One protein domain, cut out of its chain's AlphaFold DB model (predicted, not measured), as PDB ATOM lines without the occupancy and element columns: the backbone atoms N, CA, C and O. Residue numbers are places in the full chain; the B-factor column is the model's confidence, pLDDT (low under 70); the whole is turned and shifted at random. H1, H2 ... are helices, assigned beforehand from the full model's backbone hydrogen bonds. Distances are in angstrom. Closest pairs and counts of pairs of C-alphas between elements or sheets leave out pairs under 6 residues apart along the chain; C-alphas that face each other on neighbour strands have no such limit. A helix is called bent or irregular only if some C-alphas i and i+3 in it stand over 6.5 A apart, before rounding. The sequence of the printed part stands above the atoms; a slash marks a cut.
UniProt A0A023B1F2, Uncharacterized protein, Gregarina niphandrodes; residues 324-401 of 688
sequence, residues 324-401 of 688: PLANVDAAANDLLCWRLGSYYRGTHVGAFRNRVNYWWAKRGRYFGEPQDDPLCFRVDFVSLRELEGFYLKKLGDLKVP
ATOM      1  N   PRO A 324     251.736 173.437 248.189       83.06
ATOM      2  CA  PRO A 324     251.365 172.166 247.572       83.06
ATOM      3  C   PRO A 324     249.863 172.100 247.313       83.06
ATOM      4  O   PRO A 324     249.086 172.577 248.140       83.06
ATOM      5  N   LEU A 325     249.446 171.449 246.228       81.88
ATOM      6  CA  LEU A 325     248.033 171.295 245.869       81.88
ATOM      7  C   LEU A 325     247.195 170.705 247.024       81.88
ATOM      8  O   LEU A 325     246.097 171.183 247.291       81.88
ATOM      9  N   ALA A 326     247.762 169.758 247.780       83.38
ATOM     10  CA  ALA A 326     247.140 169.152 248.962       83.38
ATOM     11  C   ALA A 326     246.822 170.145 250.104       83.38
ATOM     12  O   ALA A 326     245.904 169.913 250.884       83.38
ATOM     13  N   ASN A 327     247.543 171.267 250.191       86.12
ATOM     14  CA  ASN A 327     247.388 172.262 251.260       86.12
ATOM     15  C   ASN A 327     246.514 173.460 250.845       86.12
ATOM     16  O   ASN A 327     246.316 174.379 251.642       86.12
ATOM     17  N   VAL A 328     245.994 173.484 249.611       87.19
ATOM     18  CA  VAL A 328     245.267 174.639 249.047       87.19
ATOM     19  C   VAL A 328     243.945 174.897 249.760       87.19
ATOM     20  O   VAL A 328     243.648 176.049 250.071       87.19
ATOM     21  N   ASP A 329     243.180 173.852 250.078       85.81
ATOM     22  CA  ASP A 329     241.932 173.989 250.837       85.81
ATOM     23  C   ASP A 329     242.177 174.541 252.246       85.81
ATOM     24  O   ASP A 329     241.499 175.475 252.677       85.81
ATOM     25  N   ALA A 330     243.196 174.029 252.945       84.88
ATOM     26  CA  ALA A 330     243.589 174.523 254.264       84.88
ATOM     27  C   ALA A 330     244.044 175.994 254.210       84.88
ATOM     28  O   ALA A 330     243.608 176.807 255.025       84.88
ATOM     29  N   ALA A 331     244.850 176.354 253.207       87.19
ATOM     30  CA  ALA A 331     245.293 177.723 252.953       87.19
ATOM     31  C   ALA A 331     244.129 178.682 252.639       87.19
ATOM     32  O   ALA A 331     244.082 179.792 253.168       87.19
ATOM     33  N   ALA A 332     243.172 178.265 251.804       87.12
ATOM     34  CA  ALA A 332     242.003 179.071 251.453       87.12
ATOM     35  C   ALA A 332     241.043 179.251 252.645       87.12
ATOM     36  O   ALA A 332     240.534 180.352 252.860       87.12
ATOM     37  N   ASN A 333     240.847 178.207 253.458       81.44
ATOM     38  CA  ASN A 333     240.057 178.269 254.690       81.44
ATOM     39  C   ASN A 333     240.707 179.174 255.751       81.44
ATOM     40  O   ASN A 333     240.012 179.948 256.413       81.44
ATOM     41  N   ASP A 334     242.034 179.122 255.894       81.94
ATOM     42  CA  ASP A 334     242.788 180.039 256.752       81.94
ATOM     43  C   ASP A 334     242.632 181.491 256.281       81.94
ATOM     44  O   ASP A 334     242.314 182.367 257.081       81.94
ATOM     45  N   LEU A 335     242.755 181.737 254.973       81.88
ATOM     46  CA  LEU A 335     242.587 183.055 254.358       81.88
ATOM     47  C   LEU A 335     241.150 183.612 254.480       81.88
ATOM     48  O   LEU A 335     240.992 184.823 254.621       81.88
ATOM     49  N   LEU A 336     240.110 182.765 254.481       78.12
ATOM     50  CA  LEU A 336     238.729 183.168 254.809       78.12
ATOM     51  C   LEU A 336     238.588 183.620 256.269       78.12
ATOM     52  O   LEU A 336     237.931 184.621 256.548       78.12
ATOM     53  N   CYS A 337     239.222 182.902 257.200       68.88
ATOM     54  CA  CYS A 337     239.180 183.227 258.629       68.88
ATOM     55  C   CYS A 337     240.092 184.409 258.997       68.88
ATOM     56  O   CYS A 337     239.927 185.040 260.044       68.88
ATOM     57  N   TRP A 338     241.091 184.706 258.167       65.19
ATOM     58  CA  TRP A 338     242.141 185.654 258.497       65.19
ATOM     59  C   TRP A 338     241.735 187.101 258.213       65.19
ATOM     60  O   TRP A 338     241.850 187.596 257.094       65.19
ATOM     61  N   ARG A 339     241.326 187.801 259.281       58.25
ATOM     62  CA  ARG A 339     241.220 189.270 259.361       58.25
ATOM     63  C   ARG A 339     240.674 189.931 258.092       58.25
ATOM     64  O   ARG A 339     241.304 190.801 257.485       58.25
ATOM     65  N   LEU A 340     239.436 189.580 257.746       53.69
ATOM     66  CA  LEU A 340     238.635 190.404 256.837       53.69
ATOM     67  C   LEU A 340     238.448 191.831 257.399       53.69
ATOM     68  O   LEU A 340     238.349 192.780 256.617       53.69
ATOM     69  N   GLY A 341     238.521 191.975 258.729       45.06
ATOM     70  CA  GLY A 341     238.415 193.218 259.486       45.06
ATOM     71  C   GLY A 341     239.645 194.141 259.551       45.06
ATOM     72  O   GLY A 341     240.782 193.727 259.787       45.06
ATOM     73  N   SER A 342     239.346 195.442 259.504       46.69
ATOM     74  CA  SER A 342     240.083 196.591 260.071       46.69
ATOM     75  C   SER A 342     241.269 197.242 259.347       46.69
ATOM     76  O   SER A 342     241.307 198.471 259.324       46.69
ATOM     77  N   TYR A 343     242.246 196.536 258.752       40.81
ATOM     78  CA  TYR A 343     243.497 197.248 258.371       40.81
ATOM     79  C   TYR A 343     243.352 198.249 257.204       40.81
ATOM     80  O   TYR A 343     244.271 199.016 256.929       40.81
ATOM     81  N   TYR A 344     242.198 198.273 256.532       44.03
ATOM     82  CA  TYR A 344     241.851 199.293 255.542       44.03
ATOM     83  C   TYR A 344     240.387 199.722 255.677       44.03
ATOM     84  O   TYR A 344     239.557 199.427 254.816       44.03
ATOM     85  N   ARG A 345     240.085 200.502 256.721       39.03
ATOM     86  CA  ARG A 345     238.931 201.414 256.720       39.03
ATOM     87  C   ARG A 345     239.206 202.551 255.719       39.03
ATOM     88  O   ARG A 345     239.578 203.659 256.089       39.03
ATOM     89  N   GLY A 346     239.120 202.229 254.429       40.31
ATOM     90  CA  GLY A 346     239.477 203.122 253.329       40.31
ATOM     91  C   GLY A 346     239.010 202.587 251.978       40.31
ATOM     92  O   GLY A 346     239.253 201.433 251.629       40.31
ATOM     93  N   THR A 347     238.354 203.449 251.205       42.34
ATOM     94  CA  THR A 347     237.734 203.180 249.897       42.34
ATOM     95  C   THR A 347     238.772 203.030 248.775       42.34
ATOM     96  O   THR A 347     238.774 203.790 247.805       42.34
ATOM     97  N   HIS A 348     239.711 202.092 248.922       44.03
ATOM     98  CA  HIS A 348     240.879 201.987 248.051       44.03
ATOM     99  C   HIS A 348     240.929 200.691 247.244       44.03
ATOM    100  O   HIS A 348     241.082 199.591 247.776       44.03
ATOM    101  N   VAL A 349     240.918 200.883 245.923       43.09
ATOM    102  CA  VAL A 349     241.283 199.883 244.916       43.09
ATOM    103  C   VAL A 349     242.619 199.234 245.291       43.09
ATOM    104  O   VAL A 349     243.639 199.914 245.414       43.09
ATOM    105  N   GLY A 350     242.619 197.913 245.444       51.81
ATOM    106  CA  GLY A 350     243.771 197.100 245.829       51.81
ATOM    107  C   GLY A 350     243.681 196.489 247.230       51.81
ATOM    108  O   GLY A 350     244.535 195.667 247.563       51.81
ATOM    109  N   ALA A 351     242.665 196.822 248.036       65.62
ATOM    110  CA  ALA A 351     242.499 196.281 249.391       65.62
ATOM    111  C   ALA A 351     242.422 194.741 249.417       65.62
ATOM    112  O   ALA A 351     243.053 194.112 250.267       65.62
ATOM    113  N   PHE A 352     241.728 194.118 248.453       74.75
ATOM    114  CA  PHE A 352     241.677 192.655 248.321       74.75
ATOM    115  C   PHE A 352     243.079 192.060 248.121       74.75
ATOM    116  O   PHE A 352     243.568 191.294 248.950       74.75
ATOM    117  N   ARG A 353     243.763 192.483 247.053       73.31
ATOM    118  CA  ARG A 353     245.082 191.965 246.670       73.31
ATOM    119  C   ARG A 353     246.148 192.244 247.732       73.31
ATOM    120  O   ARG A 353     247.025 191.414 247.955       73.31
ATOM    121  N   ASN A 354     246.077 193.386 248.414       75.12
ATOM    122  CA  ASN A 354     246.988 193.708 249.512       75.12
ATOM    123  C   ASN A 354     246.784 192.781 250.719       75.12
ATOM    124  O   ASN A 354     247.782 192.386 251.323       75.12
ATOM    125  N   ARG A 355     245.542 192.370 251.030       76.31
ATOM    126  CA  ARG A 355     245.279 191.338 252.048       76.31
ATOM    127  C   ARG A 355     245.888 189.997 251.645       76.31
ATOM    128  O   ARG A 355     246.707 189.488 252.401       76.31
ATOM    129  N   VAL A 356     245.600 189.470 250.449       80.75
ATOM    130  CA  VAL A 356     246.145 188.157 250.036       80.75
ATOM    131  C   VAL A 356     247.680 188.176 249.948       80.75
ATOM    132  O   VAL A 356     248.332 187.260 250.444       80.75
ATOM    133  N   ASN A 357     248.290 189.259 249.448       80.06
ATOM    134  CA  ASN A 357     249.748 189.458 249.500       80.06
ATOM    135  C   ASN A 357     250.300 189.429 250.940       80.06
ATOM    136  O   ASN A 357     251.330 188.804 251.201       80.06
ATOM    137  N   TYR A 358     249.647 190.135 251.871       79.25
ATOM    138  CA  TYR A 358     250.079 190.202 253.269       79.25
ATOM    139  C   TYR A 358     249.920 188.839 253.961       79.25
ATOM    140  O   TYR A 358     250.819 188.424 254.696       79.25
ATOM    141  N   TRP A 359     248.847 188.101 253.650       85.31
ATOM    142  CA  TRP A 359     248.630 186.726 254.103       85.31
ATOM    143  C   TRP A 359     249.740 185.812 253.594       85.31
ATOM    144  O   TRP A 359     250.415 185.153 254.379       85.31
ATOM    145  N   TRP A 360     250.011 185.840 252.289       83.62
ATOM    146  CA  TRP A 360     251.028 185.008 251.647       83.62
ATOM    147  C   TRP A 360     252.419 185.237 252.255       83.62
ATOM    148  O   TRP A 360     253.148 184.290 252.549       83.62
ATOM    149  N   ALA A 361     252.767 186.497 252.534       80.19
ATOM    150  CA  ALA A 361     254.042 186.864 253.145       80.19
ATOM    151  C   ALA A 361     254.186 186.443 254.624       80.19
ATOM    152  O   ALA A 361     255.318 186.229 255.082       80.19
ATOM    153  N   LYS A 362     253.071 186.365 255.372       79.25
ATOM    154  CA  LYS A 362     253.033 186.125 256.830       79.25
ATOM    155  C   LYS A 362     252.643 184.701 257.228       79.25
ATOM    156  O   LYS A 362     253.272 184.160 258.129       79.25
ATOM    157  N   ARG A 363     251.619 184.126 256.593       79.19
ATOM    158  CA  ARG A 363     251.045 182.804 256.889       79.19
ATOM    159  C   ARG A 363     251.260 181.770 255.786       79.19
ATOM    160  O   ARG A 363     251.384 180.600 256.116       79.19
ATOM    161  N   GLY A 364     251.422 182.173 254.522       79.50
ATOM    162  CA  GLY A 364     251.607 181.236 253.399       79.50
ATOM    163  C   GLY A 364     252.748 180.218 253.578       79.50
ATOM    164  O   GLY A 364     252.670 179.113 253.055       79.50
ATOM    165  N   ARG A 365     253.773 180.540 254.383       79.00
ATOM    166  CA  ARG A 365     254.869 179.611 254.728       79.00
ATOM    167  C   ARG A 365     254.463 178.452 255.642       79.00
ATOM    168  O   ARG A 365     255.137 177.437 255.602       79.00
ATOM    169  N   TYR A 366     253.402 178.583 256.443       82.12
ATOM    170  CA  TYR A 366     252.897 177.481 257.277       82.12
ATOM    171  C   TYR A 366     252.193 176.396 256.449       82.12
ATOM    172  O   TYR A 366     252.004 175.291 256.938       82.12
ATOM    173  N   PHE A 367     251.829 176.713 255.202       83.44
ATOM    174  CA  PHE A 367     251.174 175.807 254.257       83.44
ATOM    175  C   PHE A 367     252.120 175.316 253.148       83.44
ATOM    176  O   PHE A 367     251.697 174.541 252.296       83.44
ATOM    177  N   GLY A 368     253.377 175.772 253.130       73.50
ATOM    178  CA  GLY A 368     254.401 175.343 252.173       73.50
ATOM    179  C   GLY A 368     255.310 174.253 252.742       73.50
ATOM    180  O   GLY A 368     255.447 174.128 253.956       73.50
ATOM    181  N   GLU A 369     255.968 173.492 251.868       64.12
ATOM    182  CA  GLU A 369     257.009 172.543 252.288       64.12
ATOM    183  C   GLU A 369     258.347 173.247 252.608       64.12
ATOM    184  O   GLU A 369     258.622 174.335 252.082       64.12
ATOM    185  N   PRO A 370     259.207 172.644 253.456       57.19
ATOM    186  CA  PRO A 370     260.575 173.111 253.666       57.19
ATOM    187  C   PRO A 370     261.364 173.127 252.350       57.19
ATOM    188  O   PRO A 370     261.418 172.135 251.633       57.19
ATOM    189  N   GLN A 371     262.037 174.240 252.048       54.75
ATOM    190  CA  GLN A 371     262.788 174.429 250.791       54.75
ATOM    191  C   GLN A 371     264.120 173.664 250.714       54.75
ATOM    192  O   GLN A 371     264.910 173.903 249.801       54.75
ATOM    193  N   ASP A 372     264.375 172.768 251.664       53.91
ATOM    194  CA  ASP A 372     265.664 172.101 251.834       53.91
ATOM    195  C   ASP A 372     265.794 170.796 251.019       53.91
ATOM    196  O   ASP A 372     266.879 170.216 250.994       53.91
ATOM    197  N   ASP A 373     264.742 170.353 250.309       50.66
ATOM    198  CA  ASP A 373     264.824 169.231 249.360       50.66
ATOM    199  C   ASP A 373     265.010 169.709 247.896       50.66
ATOM    200  O   ASP A 373     264.062 170.193 247.263       50.66
ATOM    201  N   PRO A 374     266.205 169.544 247.292       47.84
ATOM    202  CA  PRO A 374     266.450 169.884 245.889       47.84
ATOM    203  C   PRO A 374     265.763 168.947 244.871       47.84
ATOM    204  O   PRO A 374     265.862 169.198 243.667       47.84
ATOM    205  N   LEU A 375     265.070 167.885 245.306       49.75
ATOM    206  CA  LEU A 375     264.290 166.967 244.459       49.75
ATOM    207  C   LEU A 375     262.793 167.321 244.372       49.75
ATOM    208  O   LEU A 375     262.039 166.605 243.709       49.75
ATOM    209  N   CYS A 376     262.372 168.454 244.948       51.53
ATOM    210  CA  CYS A 376     260.992 168.967 245.031       51.53
ATOM    211  C   CYS A 376     260.297 169.280 243.667       51.53
ATOM    212  O   CYS A 376     259.259 169.930 243.597       51.53
ATOM    213  N   PHE A 377     260.813 168.776 242.542       48.84
ATOM    214  CA  PHE A 377     260.205 168.882 241.206       48.84
ATOM    215  C   PHE A 377     258.997 167.945 240.978       48.84
ATOM    216  O   PHE A 377     258.482 167.892 239.863       48.84
ATOM    217  N   ARG A 378     258.563 167.181 241.992       49.94
ATOM    218  CA  ARG A 378     257.500 166.158 241.880       49.94
ATOM    219  C   ARG A 378     256.159 166.518 242.525       49.94
ATOM    220  O   ARG A 378     255.228 165.728 242.414       49.94
ATOM    221  N   VAL A 379     256.054 167.661 243.199       56.47
ATOM    222  CA  VAL A 379     254.805 168.100 243.842       56.47
ATOM    223  C   VAL A 379     254.168 169.196 242.994       56.47
ATOM    224  O   VAL A 379     254.853 170.108 242.522       56.47
ATOM    225  N   ASP A 380     252.854 169.117 242.787       72.12
ATOM    226  CA  ASP A 380     252.130 170.208 242.150       72.12
ATOM    227  C   ASP A 380     251.919 171.366 243.115       72.12
ATOM    228  O   ASP A 380     251.425 171.208 244.231       72.12
ATOM    229  N   PHE A 381     252.309 172.552 242.657       75.38
ATOM    230  CA  PHE A 381     252.324 173.777 243.438       75.38
ATOM    231  C   PHE A 381     251.408 174.818 242.823       75.38
ATOM    232  O   PHE A 381     251.512 175.102 241.625       75.38
ATOM    233  N   VAL A 382     250.609 175.467 243.670       77.62
ATOM    234  CA  VAL A 382     249.876 176.673 243.285       77.62
ATOM    235  C   VAL A 382     250.716 177.922 243.534       77.62
ATOM    236  O   VAL A 382     251.378 178.093 244.565       77.62
ATOM    237  N   SER A 383     250.666 178.836 242.574       77.19
ATOM    238  CA  SER A 383     251.086 180.217 242.752       77.19
ATOM    239  C   SER A 383     250.069 180.994 243.591       77.19
ATOM    240  O   SER A 383     248.898 180.627 243.699       77.19
ATOM    241  N   LEU A 384     250.489 182.155 244.103       79.38
ATOM    242  CA  LEU A 384     249.601 183.139 244.736       79.38
ATOM    243  C   LEU A 384     248.352 183.444 243.889       79.38
ATOM    244  O   LEU A 384     247.273 183.670 244.426       79.38
ATOM    245  N   ARG A 385     248.494 183.459 242.560       78.88
ATOM    246  CA  ARG A 385     247.402 183.799 241.648       78.88
ATOM    247  C   ARG A 385     246.375 182.676 241.517       78.88
ATOM    248  O   ARG A 385     245.188 182.968 241.415       78.88
ATOM    249  N   GLU A 386     246.832 181.429 241.501       81.62
ATOM    250  CA  GLU A 386     245.950 180.262 241.535       81.62
ATOM    251  C   GLU A 386     245.253 180.188 242.899       81.62
ATOM    252  O   GLU A 386     244.031 180.063 242.927       81.62
ATOM    253  N   LEU A 387     245.970 180.415 244.015       84.88
ATOM    254  CA  LEU A 387     245.345 180.529 245.342       84.88
ATOM    255  C   LEU A 387     244.268 181.624 245.381       84.88
ATOM    256  O   LEU A 387     243.202 181.383 245.932       84.88
ATOM    257  N   GLU A 388     244.493 182.802 244.788       86.19
ATOM    258  CA  GLU A 388     243.449 183.836 244.694       86.19
ATOM    259  C   GLU A 388     242.197 183.347 243.939       86.19
ATOM    260  O   GLU A 388     241.088 183.726 244.307       86.19
ATOM    261  N   GLY A 389     242.353 182.484 242.928       86.75
ATOM    262  CA  GLY A 389     241.239 181.824 242.240       86.75
ATOM    263  C   GLY A 389     240.486 180.839 243.143       86.75
ATOM    264  O   GLY A 389     239.267 180.939 243.266       86.75
ATOM    265  N   PHE A 390     241.202 179.946 243.836       87.56
ATOM    266  CA  PHE A 390     240.609 179.014 244.811       87.56
ATOM    267  C   PHE A 390     239.915 179.744 245.970       87.56
ATOM    268  O   PHE A 390     238.814 179.375 246.370       87.56
ATOM    269  N   TYR A 391     240.524 180.816 246.477       87.69
ATOM    270  CA  TYR A 391     239.963 181.655 247.529       87.69
ATOM    271  C   TYR A 391     238.684 182.367 247.079       87.69
ATOM    272  O   TYR A 391     237.701 182.357 247.813       87.69
ATOM    273  N   LEU A 392     238.656 182.930 245.863       89.25
ATOM    274  CA  LEU A 392     237.430 183.500 245.299       89.25
ATOM    275  C   LEU A 392     236.336 182.454 245.087       89.25
ATOM    276  O   LEU A 392     235.176 182.760 245.349       89.25
ATOM    277  N   LYS A 393     236.701 181.235 244.666       89.94
ATOM    278  CA  LYS A 393     235.760 180.118 244.545       89.94
ATOM    279  C   LYS A 393     235.101 179.831 245.891       89.94
ATOM    280  O   LYS A 393     233.898 180.020 246.023       89.94
ATOM    281  N   LYS A 394     235.903 179.556 246.928       89.31
ATOM    282  CA  LYS A 394     235.417 179.358 248.305       89.31
ATOM    283  C   LYS A 394     234.558 180.527 248.797       89.31
ATOM    284  O   LYS A 394     233.493 180.292 249.351       89.31
ATOM    285  N   LEU A 395     234.988 181.770 248.572       88.50
ATOM    286  CA  LEU A 395     234.255 182.981 248.959       88.50
ATOM    287  C   LEU A 395     232.873 183.068 248.289       88.50
ATOM    288  O   LEU A 395     231.895 183.436 248.935       88.50
ATOM    289  N   GLY A 396     232.790 182.745 246.998       88.56
ATOM    290  CA  GLY A 396     231.554 182.782 246.219       88.56
ATOM    291  C   GLY A 396     230.648 181.566 246.419       88.56
ATOM    292  O   GLY A 396     229.429 181.674 246.258       88.56
ATOM    293  N   ASP A 397     231.213 180.431 246.820       89.81
ATOM    294  CA  ASP A 397     230.481 179.211 247.170       89.81
ATOM    295  C   ASP A 397     229.747 179.339 248.517       89.81
ATOM    296  O   ASP A 397     228.777 178.623 248.742       89.81
ATOM    297  N   LEU A 398     230.117 180.309 249.370       88.81
ATOM    298  CA  LEU A 398     229.348 180.660 250.577       88.81
ATOM    299  C   LEU A 398     227.971 181.278 250.268       88.81
ATOM    300  O   LEU A 398     227.124 181.320 251.150       88.81
ATOM    301  N   LYS A 399     227.737 181.792 249.049       89.44
ATOM    302  CA  LYS A 399     226.457 182.404 248.625       89.44
ATOM    303  C   LYS A 399     225.912 183.494 249.565       89.44
ATOM    304  O   LYS A 399     224.702 183.707 249.624       89.44
ATOM    305  N   VAL A 400     226.784 184.254 250.225       86.62
ATOM    306  CA  VAL A 400     226.412 185.396 251.083       86.62
ATOM    307  C   VAL A 400     227.079 186.702 250.625       86.62
ATOM    308  O   VAL A 400     228.076 186.657 249.898       86.62
ATOM    309  N   PRO A 401     226.541 187.878 251.002       85.00
ATOM    310  CA  PRO A 401     227.237 189.155 250.861       85.00
ATOM    311  C   PRO A 401     228.581 189.164 251.600       85.00
ATOM    312  O   PRO A 401     228.764 188.452 252.584       85.00
TER     313      PRO A 401
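Overview. This is residues 324 to 401 of the 688 residues of an uncharacterized protein of Gregarina niphandrodes (UniProt A0A023B1F2). What is the main picture? H4, the longest helix, crosses H1 as an X, with H2 and the short H3 on one side of this pair; residues 345 to 350 and 370 to 378 stick out at opposite ends of the long axis. What are the numbers? The printed part has 78 residues, with four named helices in the order H1, H2, H3, H4 and no named strand: all helix. It is only just loose, close to compact, with a radius of gyration of the C-alphas of 14.0 A, and elongated, spanning 45 by 24 by 18 A.

Along the chain. Where is the longest helix? H4, residues 384 to 397, is 19.7 A long and ends at C-alpha 397 (230.481, 179.211, 247.170). Where are the others? H1, residues 325 to 337, begins at C-alpha 325 (248.033, 171.295, 245.869) and is 19.6 A long; it is irregular, with C-alphas 326 and 329 7.4 A apart. H2, residues 351 to 362, measures 16.4 A, and H3, residues 364 to 367, 5.5 A.

Arrangement. What touches H4? H1 touches it, closest at the C-alphas of Ala 332 and Tyr 391, 5.1 A, at a steep tilt of 60 degrees, the same way. H2 only just touches it, with 3 pairs of C-alphas within 8 A, the closest Trp 360 and Leu 384 at 7.3 A. Where is H3? It touches H1 with H1's residues 327 to 331 alone, the closest C-alphas being Asn 327 and Phe 367, 6.0 A. Are the backbones paired? In H2 and H4 every O i to N i+4 pair is within hydrogen-bond range, in H1 7 of 9; H3 is too short for one.

Size, cuts and confidence. Which links are long? H1 to H2 and H3 to H4 are; the printed part has no cut. Where is confidence low? Residues 337 to 351 and 369 to 379 are under 70.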